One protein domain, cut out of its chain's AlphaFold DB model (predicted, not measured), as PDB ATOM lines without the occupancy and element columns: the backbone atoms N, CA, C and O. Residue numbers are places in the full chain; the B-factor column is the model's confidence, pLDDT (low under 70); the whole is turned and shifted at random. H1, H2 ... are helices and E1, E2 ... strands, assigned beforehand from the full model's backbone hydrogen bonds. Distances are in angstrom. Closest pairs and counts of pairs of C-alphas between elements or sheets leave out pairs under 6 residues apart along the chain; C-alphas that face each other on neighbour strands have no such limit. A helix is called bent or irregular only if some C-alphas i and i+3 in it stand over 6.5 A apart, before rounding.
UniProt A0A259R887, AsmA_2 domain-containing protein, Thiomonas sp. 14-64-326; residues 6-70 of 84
ATOM      1  N   GLN A   6     -19.936  33.984  -9.930       78.38
ATOM      2  CA  GLN A   6     -19.027  33.156  -9.157       78.38
ATOM      3  C   GLN A   6     -18.320  32.132 -10.027       78.38
ATOM      4  O   GLN A   6     -18.752  31.830 -11.135       78.38
ATOM      5  N   ASN A   7     -17.195  31.644  -9.519       83.50
ATOM      6  CA  ASN A   7     -16.438  30.549 -10.095       83.50
ATOM      7  C   ASN A   7     -15.968  29.657  -8.942       83.50
ATOM      8  O   ASN A   7     -14.937  29.907  -8.310       83.50
ATOM      9  N   LEU A   8     -16.808  28.685  -8.598       87.50
ATOM     10  CA  LEU A   8     -16.649  27.824  -7.434       87.50
ATOM     11  C   LEU A   8     -16.459  26.380  -7.868       87.50
ATOM     12  O   LEU A   8     -17.115  25.911  -8.790       87.50
ATOM     13  N   ARG A   9     -15.642  25.652  -7.108       89.06
ATOM     14  CA  ARG A   9     -15.590  24.196  -7.174       89.06
ATOM     15  C   ARG A   9     -16.312  23.602  -5.977       89.06
ATOM     16  O   ARG A   9     -15.957  23.901  -4.839       89.06
ATOM     17  N   VAL A  10     -17.276  22.734  -6.243       90.69
ATOM     18  CA  VAL A  10     -18.057  22.026  -5.230       90.69
ATOM     19  C   VAL A  10     -17.773  20.536  -5.333       90.69
ATOM     20  O   VAL A  10     -17.798  19.962  -6.416       90.69
ATOM     21  N   VAL A  11     -17.508  19.909  -4.192       92.38
ATOM     22  CA  VAL A  11     -17.286  18.465  -4.088       92.38
ATOM     23  C   VAL A  11     -18.460  17.863  -3.329       92.38
ATOM     24  O   VAL A  11     -18.709  18.220  -2.178       92.38
ATOM     25  N   VAL A  12     -19.190  16.965  -3.978       92.44
ATOM     26  CA  VAL A  12     -20.347  16.279  -3.408       92.44
ATOM     27  C   VAL A  12     -19.894  14.910  -2.931       92.44
ATOM     28  O   VAL A  12     -19.675  14.006  -3.734       92.44
ATOM     29  N   VAL A  13     -19.745  14.766  -1.614       94.06
ATOM     30  CA  VAL A  13     -19.420  13.489  -0.971       94.06
ATOM     31  C   VAL A  13     -20.700  12.913  -0.361       94.06
ATOM     32  O   VAL A  13     -21.309  13.566   0.492       94.06
ATOM     33  N   PRO A  14     -21.135  11.708  -0.761       90.06
ATOM     34  CA  PRO A  14     -22.333  11.104  -0.203       90.06
ATOM     35  C   PRO A  14     -22.089  10.597   1.223       90.06
ATOM     36  O   PRO A  14     -21.059   9.995   1.528       90.06
ATOM     37  N   ASN A  15     -23.080  10.788   2.095       90.44
ATOM     38  CA  ASN A  15     -23.098  10.189   3.428       90.44
ATOM     39  C   ASN A  15     -23.873   8.865   3.385       90.44
ATOM     40  O   ASN A  15     -25.098   8.860   3.254       90.44
ATOM     41  N   ILE A  16     -23.159   7.744   3.481       87.94
ATOM     42  CA  ILE A  16     -23.750   6.405   3.433       87.94
ATOM     43  C   ILE A  16     -24.032   5.912   4.855       87.94
ATOM     44  O   ILE A  16     -23.108   5.665   5.630       87.94
ATOM     45  N   ASN A  17     -25.309   5.707   5.190       88.81
ATOM     46  CA  ASN A  17     -25.718   5.110   6.459       88.81
ATOM     47  C   ASN A  17     -26.744   3.998   6.231       88.81
ATOM     48  O   ASN A  17     -27.881   4.255   5.850       88.81
ATOM     49  N   ALA A  18     -26.347   2.761   6.519       89.00
ATOM     50  CA  ALA A  18     -27.255   1.622   6.619       89.00
ATOM     51  C   ALA A  18     -26.989   0.801   7.899       89.00
ATOM     52  O   ALA A  18     -27.289  -0.395   7.980       89.00
ATOM     53  N   GLY A  19     -26.469   1.467   8.941       90.94
ATOM     54  CA  GLY A  19     -26.196   0.858  10.244       90.94
ATOM     55  C   GLY A  19     -27.479   0.402  10.939       90.94
ATOM     56  O   GLY A  19     -27.580  -0.739  11.375       90.94
ATOM     57  N   ALA A  20     -28.509   1.250  10.962       93.56
ATOM     58  CA  ALA A  20     -29.800   0.882  11.546       93.56
ATOM     59  C   ALA A  20     -30.482  -0.263  10.773       93.56
ATOM     60  O   ALA A  20     -31.027  -1.182  11.378       93.56
ATOM     61  N   ALA A  21     -30.401  -0.243   9.438       93.06
ATOM     62  CA  ALA A  21     -30.980  -1.284   8.593       93.06
ATOM     63  C   ALA A  21     -30.288  -2.645   8.784       93.06
ATOM     64  O   ALA A  21     -30.959  -3.668   8.897       93.06
ATOM     65  N   SER A  22     -28.954  -2.669   8.869       93.62
ATOM     66  CA  SER A  22     -28.192  -3.903   9.113       93.62
ATOM     67  C   SER A  22     -28.438  -4.478  10.510       93.62
ATOM     68  O   SER A  22     -28.598  -5.691  10.645       93.62
ATOM     69  N   LEU A  23     -28.566  -3.626  11.531       95.12
ATOM     70  CA  LEU A  23     -28.948  -4.054  12.880       95.12
ATOM     71  C   LEU A  23     -30.388  -4.580  12.940       95.12
ATOM     72  O   LEU A  23     -30.629  -5.606  13.568       95.12
ATOM     73  N   ALA A  24     -31.336  -3.942  12.248       96.56
ATOM     74  CA  ALA A  24     -32.698  -4.463  12.127       96.56
ATOM     75  C   ALA A  24     -32.709  -5.836  11.433       96.56
ATOM     76  O   ALA A  24     -33.388  -6.755  11.884       96.56
ATOM     77  N   TYR A  25     -31.899  -6.009  10.383       96.31
ATOM     78  CA  TYR A  25     -31.761  -7.296   9.705       96.31
ATOM     79  C   TYR A  25     -31.086  -8.359  10.583       96.31
ATOM     80  O   TYR A  25     -31.412  -9.537  10.467       96.31
ATOM     81  N   ALA A  26     -30.201  -7.970  11.506       96.38
ATOM     82  CA  ALA A  26     -29.585  -8.891  12.461       96.38
ATOM     83  C   ALA A  26     -30.616  -9.575  13.376       96.38
ATOM     84  O   ALA A  26     -30.366 -10.684  13.841       96.38
ATOM     85  N   LEU A  27     -31.789  -8.963  13.584       96.94
ATOM     86  CA  LEU A  27     -32.906  -9.586  14.303       96.94
ATOM     87  C   LEU A  27     -33.535 -10.750  13.519       96.94
ATOM     88  O   LEU A  27     -34.106 -11.652  14.122       96.94
ATOM     89  N   ILE A  28     -33.425 -10.736  12.185       96.81
ATOM     90  CA  ILE A  28     -33.911 -11.796  11.287       96.81
ATOM     91  C   ILE A  28     -32.809 -12.839  11.066       96.81
ATOM     92  O   ILE A  28     -33.041 -14.039  11.184       96.81
ATOM     93  N   ASN A  29     -31.600 -12.378  10.738       96.81
ATOM     94  CA  ASN A  29     -30.423 -13.212  10.542       96.81
ATOM     95  C   ASN A  29     -29.179 -12.516  11.128       96.81
ATOM     96  O   ASN A  29     -28.611 -11.630  10.476       96.81
ATOM     97  N   PRO A  30     -28.721 -12.929  12.325       94.38
ATOM     98  CA  PRO A  30     -27.625 -12.265  13.024       94.38
ATOM     99  C   PRO A  30     -26.315 -12.276  12.243       94.38
ATOM    100  O   PRO A  30     -25.626 -11.263  12.194       94.38
ATOM    101  N   VAL A  31     -25.980 -13.397  11.599       97.81
ATOM    102  CA  VAL A  31     -24.722 -13.540  10.850       97.81
ATOM    103  C   VAL A  31     -24.698 -12.573   9.671       97.81
ATOM    104  O   VAL A  31     -23.714 -11.864   9.476       97.81
ATOM    105  N   ILE A  32     -25.795 -12.490   8.917       96.44
ATOM    106  CA  ILE A  32     -25.887 -11.585   7.768       96.44
ATOM    107  C   ILE A  32     -25.965 -10.123   8.223       96.44
ATOM    108  O   ILE A  32     -25.269  -9.276   7.664       96.44
ATOM    109  N   GLY A  33     -26.783  -9.806   9.230       96.00
ATOM    110  CA  GLY A  33     -26.966  -8.434   9.709       96.00
ATOM    111  C   GLY A  33     -25.703  -7.860  10.349       96.00
ATOM    112  O   GLY A  33     -25.244  -6.789   9.951       96.00
ATOM    113  N   LEU A  34     -25.074  -8.601  11.268       96.75
ATOM    114  CA  LEU A  34     -23.806  -8.197  11.887       96.75
ATOM    115  C   LEU A  34     -22.647  -8.222  10.885       96.75
ATOM    116  O   LEU A  34     -21.805  -7.325  10.903       96.75
ATOM    117  N   GLY A  35     -22.622  -9.201   9.973       97.00
ATOM    118  CA  GLY A  35     -21.634  -9.261   8.897       97.00
ATOM    119  C   GLY A  35     -21.711  -8.036   7.990       97.00
ATOM    120  O   GLY A  35     -20.698  -7.400   7.702       97.00
ATOM    121  N   THR A  36     -22.927  -7.640   7.612       95.69
ATOM    122  CA  THR A  36     -23.164  -6.445   6.798       95.69
ATOM    123  C   THR A  36     -22.841  -5.169   7.576       95.69
ATOM    124  O   THR A  36     -22.255  -4.256   7.005       95.69
ATOM    125  N   PHE A  37     -23.153  -5.094   8.873       95.69
ATOM    126  CA  PHE A  37     -22.786  -3.953   9.718       95.69
ATOM    127  C   PHE A  37     -21.266  -3.720   9.732       95.69
ATOM    128  O   PHE A  37     -20.806  -2.601   9.498       95.69
ATOM    129  N   LEU A  38     -20.475  -4.780   9.928       96.31
ATOM    130  CA  LEU A  38     -19.011  -4.703   9.891       96.31
ATOM    131  C   LEU A  38     -18.484  -4.386   8.486       96.31
ATOM    132  O   LEU A  38     -17.605  -3.535   8.339       96.31
ATOM    133  N   ALA A  39     -19.043  -5.017   7.450       95.19
ATOM    134  CA  ALA A  39     -18.680  -4.729   6.066       95.19
ATOM    135  C   ALA A  39     -18.921  -3.252   5.727       95.19
ATOM    136  O   ALA A  39     -18.034  -2.590   5.196       95.19
ATOM    137  N   GLN A  40     -20.080  -2.706   6.100       93.56
ATOM    138  CA  GLN A  40     -20.398  -1.292   5.921       93.56
ATOM    139  C   GLN A  40     -19.479  -0.384   6.741       93.56
ATOM    140  O   GLN A  40     -19.055   0.650   6.238       93.56
ATOM    141  N   TYR A  41     -19.131  -0.747   7.979       93.56
ATOM    142  CA  TYR A  41     -18.223   0.056   8.802       93.56
ATOM    143  C   TYR A  41     -16.852   0.258   8.138       93.56
ATOM    144  O   TYR A  41     -16.291   1.355   8.206       93.56
ATOM    145  N   ILE A  42     -16.340  -0.779   7.467       94.44
ATOM    146  CA  ILE A  42     -15.068  -0.747   6.736       94.44
ATOM    147  C   ILE A  42     -15.241  -0.076   5.364       94.44
ATOM    148  O   ILE A  42     -14.418   0.743   4.962       94.44
ATOM    149  N   ALA A  43     -16.321  -0.397   4.647       93.69
ATOM    150  CA  ALA A  43     -16.530   0.021   3.264       93.69
ATOM    151  C   ALA A  43     -17.139   1.423   3.103       93.69
ATOM    152  O   ALA A  43     -17.033   1.993   2.022       93.69
ATOM    153  N   ARG A  44     -17.759   2.008   4.135       93.44
ATOM    154  CA  ARG A  44     -18.436   3.321   4.047       93.44
ATOM    155  C   ARG A  44     -17.545   4.421   3.479       93.44
ATOM    156  O   ARG A  44     -17.978   5.188   2.631       93.44
ATOM    157  N   GLU A  45     -16.299   4.462   3.932       92.62
ATOM    158  CA  GLU A  45     -15.321   5.478   3.569       92.62
ATOM    159  C   GLU A  45     -14.853   5.320   2.107       92.62
ATOM    160  O   GLU A  45     -14.982   6.277   1.340       92.62
ATOM    161  N   PRO A  46     -14.365   4.140   1.656       92.31
ATOM    162  CA  PRO A  46     -14.003   3.960   0.252       92.31
ATOM    163  C   PRO A  46     -15.208   4.080  -0.688       92.31
ATOM    164  O   PRO A  46     -15.057   4.612  -1.784       92.31
ATOM    165  N   LEU A  47     -16.402   3.657  -0.261       93.25
ATOM    166  CA  LEU A  47     -17.621   3.789  -1.056       93.25
ATOM    167  C   LEU A  47     -18.014   5.260  -1.238       93.25
ATOM    168  O   LEU A  47     -18.300   5.680  -2.354       93.25
ATOM    169  N   ALA A  48     -17.966   6.062  -0.171       93.25
ATOM    170  CA  ALA A  48     -18.251   7.492  -0.252       93.25
ATOM    171  C   ALA A  48     -17.285   8.218  -1.202       93.25
ATOM    172  O   ALA A  48     -17.710   9.015  -2.036       93.25
ATOM    173  N   ARG A  49     -15.988   7.892  -1.137       91.31
ATOM    174  CA  ARG A  49     -14.985   8.447  -2.061       91.31
ATOM    175  C   ARG A  49     -15.223   8.020  -3.506       91.31
ATOM    176  O   ARG A  49     -15.091   8.843  -4.403       91.31
ATOM    177  N   ALA A  50     -15.591   6.758  -3.732       92.06
ATOM    178  CA  ALA A  50     -15.868   6.237  -5.069       92.06
ATOM    179  C   ALA A  50     -17.076   6.918  -5.736       92.06
ATOM    180  O   ALA A  50     -17.089   7.072  -6.952       92.06
ATOM    181  N   PHE A  51     -18.056   7.357  -4.944       92.81
ATOM    182  CA  PHE A  51     -19.241   8.084  -5.413       92.81
ATOM    183  C   PHE A  51     -19.148   9.599  -5.196       92.81
ATOM    184  O   PHE A  51     -20.164  10.284  -5.096       92.81
ATOM    185  N   THR A  52     -17.933  10.136  -5.086       93.56
ATOM    186  CA  THR A  52     -17.728  11.581  -4.993       93.56
ATOM    187  C   THR A  52     -17.741  12.207  -6.383       93.56
ATOM    188  O   THR A  52     -16.983  11.790  -7.257       93.56
ATOM    189  N   HIS A  53     -18.545  13.255  -6.558       93.06
ATOM    190  CA  HIS A  53     -18.611  14.033  -7.797       93.06
ATOM    191  C   HIS A  53     -18.127  15.463  -7.564       93.06
ATOM    192  O   HIS A  53     -18.362  16.044  -6.501       93.06
ATOM    193  N   VAL A  54     -17.447  16.035  -8.555       91.56
ATOM    194  CA  VAL A  54     -16.971  17.419  -8.514       91.56
ATOM    195  C   VAL A  54     -17.706  18.220  -9.569       91.56
ATOM    196  O   VAL A  54     -17.848  17.781 -10.705       91.56
ATOM    197  N   TYR A  55     -18.156  19.408  -9.190       91.19
ATOM    198  CA  TYR A  55     -18.828  20.332 -10.085       91.19
ATOM    199  C   TYR A  55     -18.153  21.691 -10.025       91.19
ATOM    200  O   TYR A  55     -17.889  22.217  -8.943       91.19
ATOM    201  N   ASP A  56     -17.913  22.266 -11.193       90.69
ATOM    202  CA  ASP A  56     -17.546  23.664 -11.326       90.69
ATOM    203  C   ASP A  56     -18.835  24.464 -11.582       90.69
ATOM    204  O   ASP A  56     -19.599  24.187 -12.512       90.69
ATOM    205  N   ILE A  57     -19.110  25.425 -10.699       88.44
ATOM    206  CA  ILE A  57     -20.275  26.309 -10.747       88.44
ATOM    207  C   ILE A  57     -19.795  27.688 -11.178       88.44
ATOM    208  O   ILE A  57     -18.988  28.321 -10.492       88.44
ATOM    209  N   THR A  58     -20.314  28.150 -12.309       86.81
ATOM    210  CA  THR A  58     -19.997  29.457 -12.889       86.81
ATOM    211  C   THR A  58     -21.254  30.298 -13.098       86.81
ATOM    212  O   THR A  58     -22.370  29.819 -12.905       86.81
ATOM    213  N   GLY A  59     -21.106  31.556 -13.514       84.25
ATOM    214  CA  GLY A  59     -22.251  32.419 -13.814       84.25
ATOM    215  C   GLY A  59     -22.805  33.131 -12.581       84.25
ATOM    216  O   GLY A  59     -22.196  33.129 -11.512       84.25
ATOM    217  N   THR A  60     -23.920  33.838 -12.757       86.38
ATOM    218  CA  THR A  60     -24.512  34.649 -11.680       86.38
ATOM    219  C   THR A  60     -25.219  33.756 -10.669       86.38
ATOM    220  O   THR A  60     -25.729  32.701 -11.035       86.38
ATOM    221  N   TRP A  61     -25.354  34.197  -9.421       82.44
ATOM    222  CA  TRP A  61     -26.150  33.466  -8.423       82.44
ATOM    223  C   TRP A  61     -27.601  33.179  -8.830       82.44
ATOM    224  O   TRP A  61     -28.193  32.214  -8.357       82.44
ATOM    225  N   LEU A  62     -28.178  34.013  -9.697       83.81
ATOM    226  CA  LEU A  62     -29.536  33.831 -10.213       83.81
ATOM    227  C   LEU A  62     -29.585  32.850 -11.390       83.81
ATOM    228  O   LEU A  62     -30.623  32.245 -11.645       83.81
ATOM    229  N   THR A  63     -28.474  32.699 -12.109       84.44
ATOM    230  CA  THR A  63     -28.347  31.839 -13.289       84.44
ATOM    231  C   THR A  63     -27.026  31.057 -13.236       84.44
ATOM    232  O   THR A  63     -26.128  31.320 -14.050       84.44
ATOM    233  N   PRO A  64     -26.863  30.142 -12.263       84.31
ATOM    234  CA  PRO A  64     -25.649  29.353 -12.141       84.31
ATOM    235  C   PRO A  64     -25.579  28.304 -13.256       84.31
ATOM    236  O   PRO A  64     -26.565  27.642 -13.578       84.31
ATOM    237  N   ILE A  65     -24.392  28.138 -13.826       85.94
ATOM    238  CA  ILE A  65     -24.061  27.118 -14.820       85.94
ATOM    239  C   ILE A  65     -23.224  26.058 -14.108       85.94
ATOM    240  O   ILE A  65     -22.142  26.361 -13.610       85.94
ATOM    241  N   VAL A  66     -23.738  24.829 -14.046       90.12
ATOM    242  CA  VAL A  66     -23.104  23.700 -13.353       90.12
ATOM    243  C   VAL A  66     -22.510  22.747 -14.383       90.12
ATOM    244  O   VAL A  66     -23.238  22.225 -15.226       90.12
ATOM    245  N   THR A  67     -21.209  22.490 -14.285       90.00
ATOM    246  CA  THR A  67     -20.483  21.566 -15.168       90.00
ATOM    247  C   THR A  67     -19.767  20.519 -14.327       90.00
ATOM    248  O   THR A  67     -19.139  20.858 -13.327       90.00
ATOM    249  N   GLU A  68     -19.851  19.243 -14.706       88.94
ATOM    250  CA  GLU A  68     -19.107  18.182 -14.019       88.94
ATOM    251  C   GLU A  68     -17.609  18.295 -14.328       88.94
ATOM    252  O   GLU A  68     -17.199  18.443 -15.481       88.94
ATOM    253  N   ALA A  69     -16.795  18.240 -13.281       88.25
ATOM    254  CA  ALA A  69     -15.348  18.331 -13.338       88.25
ATOM    255  C   ALA A  69     -14.719  17.050 -12.784       88.25
ATOM    256  O   ALA A  69     -15.308  16.331 -11.975       88.25
ATOM    257  N   SER A  70     -13.491  16.748 -13.205       85.19
ATOM    258  CA  SER A  70     -12.763  15.611 -12.645       85.19
ATOM    259  C   SER A  70     -12.182  15.961 -11.273       85.19
ATOM    260  O   SER A  70     -11.771  17.095 -11.023       85.19
TER     261      SER A  70
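This is residues 6 to 70 of the 84 residues of the protein "AsmA_2 domain-containing protein" of Thiomonas sp. 14-64-326 (UniProt A0A259R887). The model is a long rod with a small, strongly twisted sheet of three strands, E1, E2 and E3, at one end and a helical hairpin of H1 and H2 reaching away from it to the other end. The sheet and the hairpin are joined by two links, residues 13 to 18 between E1 and H1 and residues 51 to 52 between H2 and E2, and neither helix covers a face of the sheet. The printed part has 65 residues, with two named helices and three named strands in the order E1, H1, H2, E2, E3; the sheet's order is E1, E2, E3, antiparallel throughout, and the class is mixed, helices and strands. The whole is extended, with a radius of gyration of the C-alphas of 18.1 A and spans of 53 by 22 by 11 A.

The longest strand, E2, is residues 53 to 60 and measures 21.8 A from first to last C-alpha. E1 is residues 6 to 12, 17.9 A long, and begins at C-alpha 6 at (-19.027, 33.156, -9.157). E3 is residues 63 to 69, 18.7 A long, and ends at C-alpha 69 at (-15.348, 18.331, -13.338). H2, residues 30 to 50, is 28.4 A long and begins at C-alpha 30 at (-27.625, -12.265, 13.024). H1 is residues 19 to 26, 10.6 A long.

E2 is the inner strand of the sheet, and E1 and E3 are its edge strands. E1 and E2 are antiparallel at 158 degrees; N 10 and O 55 are 2.8 A apart and N 55 and O 10 are 2.9 A apart, within hydrogen-bond range. E2 and E3 form a hairpin, antiparallel at 152 degrees, with N 58 and O 65 at 2.9 A and N 65 and O 58 at 2.8 A, also within range. Neither H1 nor H2 is on the sheet. H2 has a kink of 55 degrees near residue 43 and is only just irregular, with C-alphas 42 and 45 lying 7.0 A apart. H2 touches H1 with residues 32 to 40 alone; their closest C-alphas, those of Ala 26 and Gly 33, are 3.8 A apart. The two form a helical hairpin, running opposite ways at a shallow tilt of 25 degrees, though the line of H2 is a rough one. In H1 every O i to N i+4 pair is within hydrogen-bond range; in H2 15 of 17 are. H2 is apart from E1 and E3, and H1 is apart from E2 and E3.

The two C-alphas farthest apart, those of Val 31 and Thr 60, are 53.2 A from each other. The printed part has no cut. The links H1 to H2, H2 to E2 and E2 to E3 are tight, the link E1 to H1 is short, and no link is long. The mean pLDDT of the printed part is 91.5, and no printed residue is under 70.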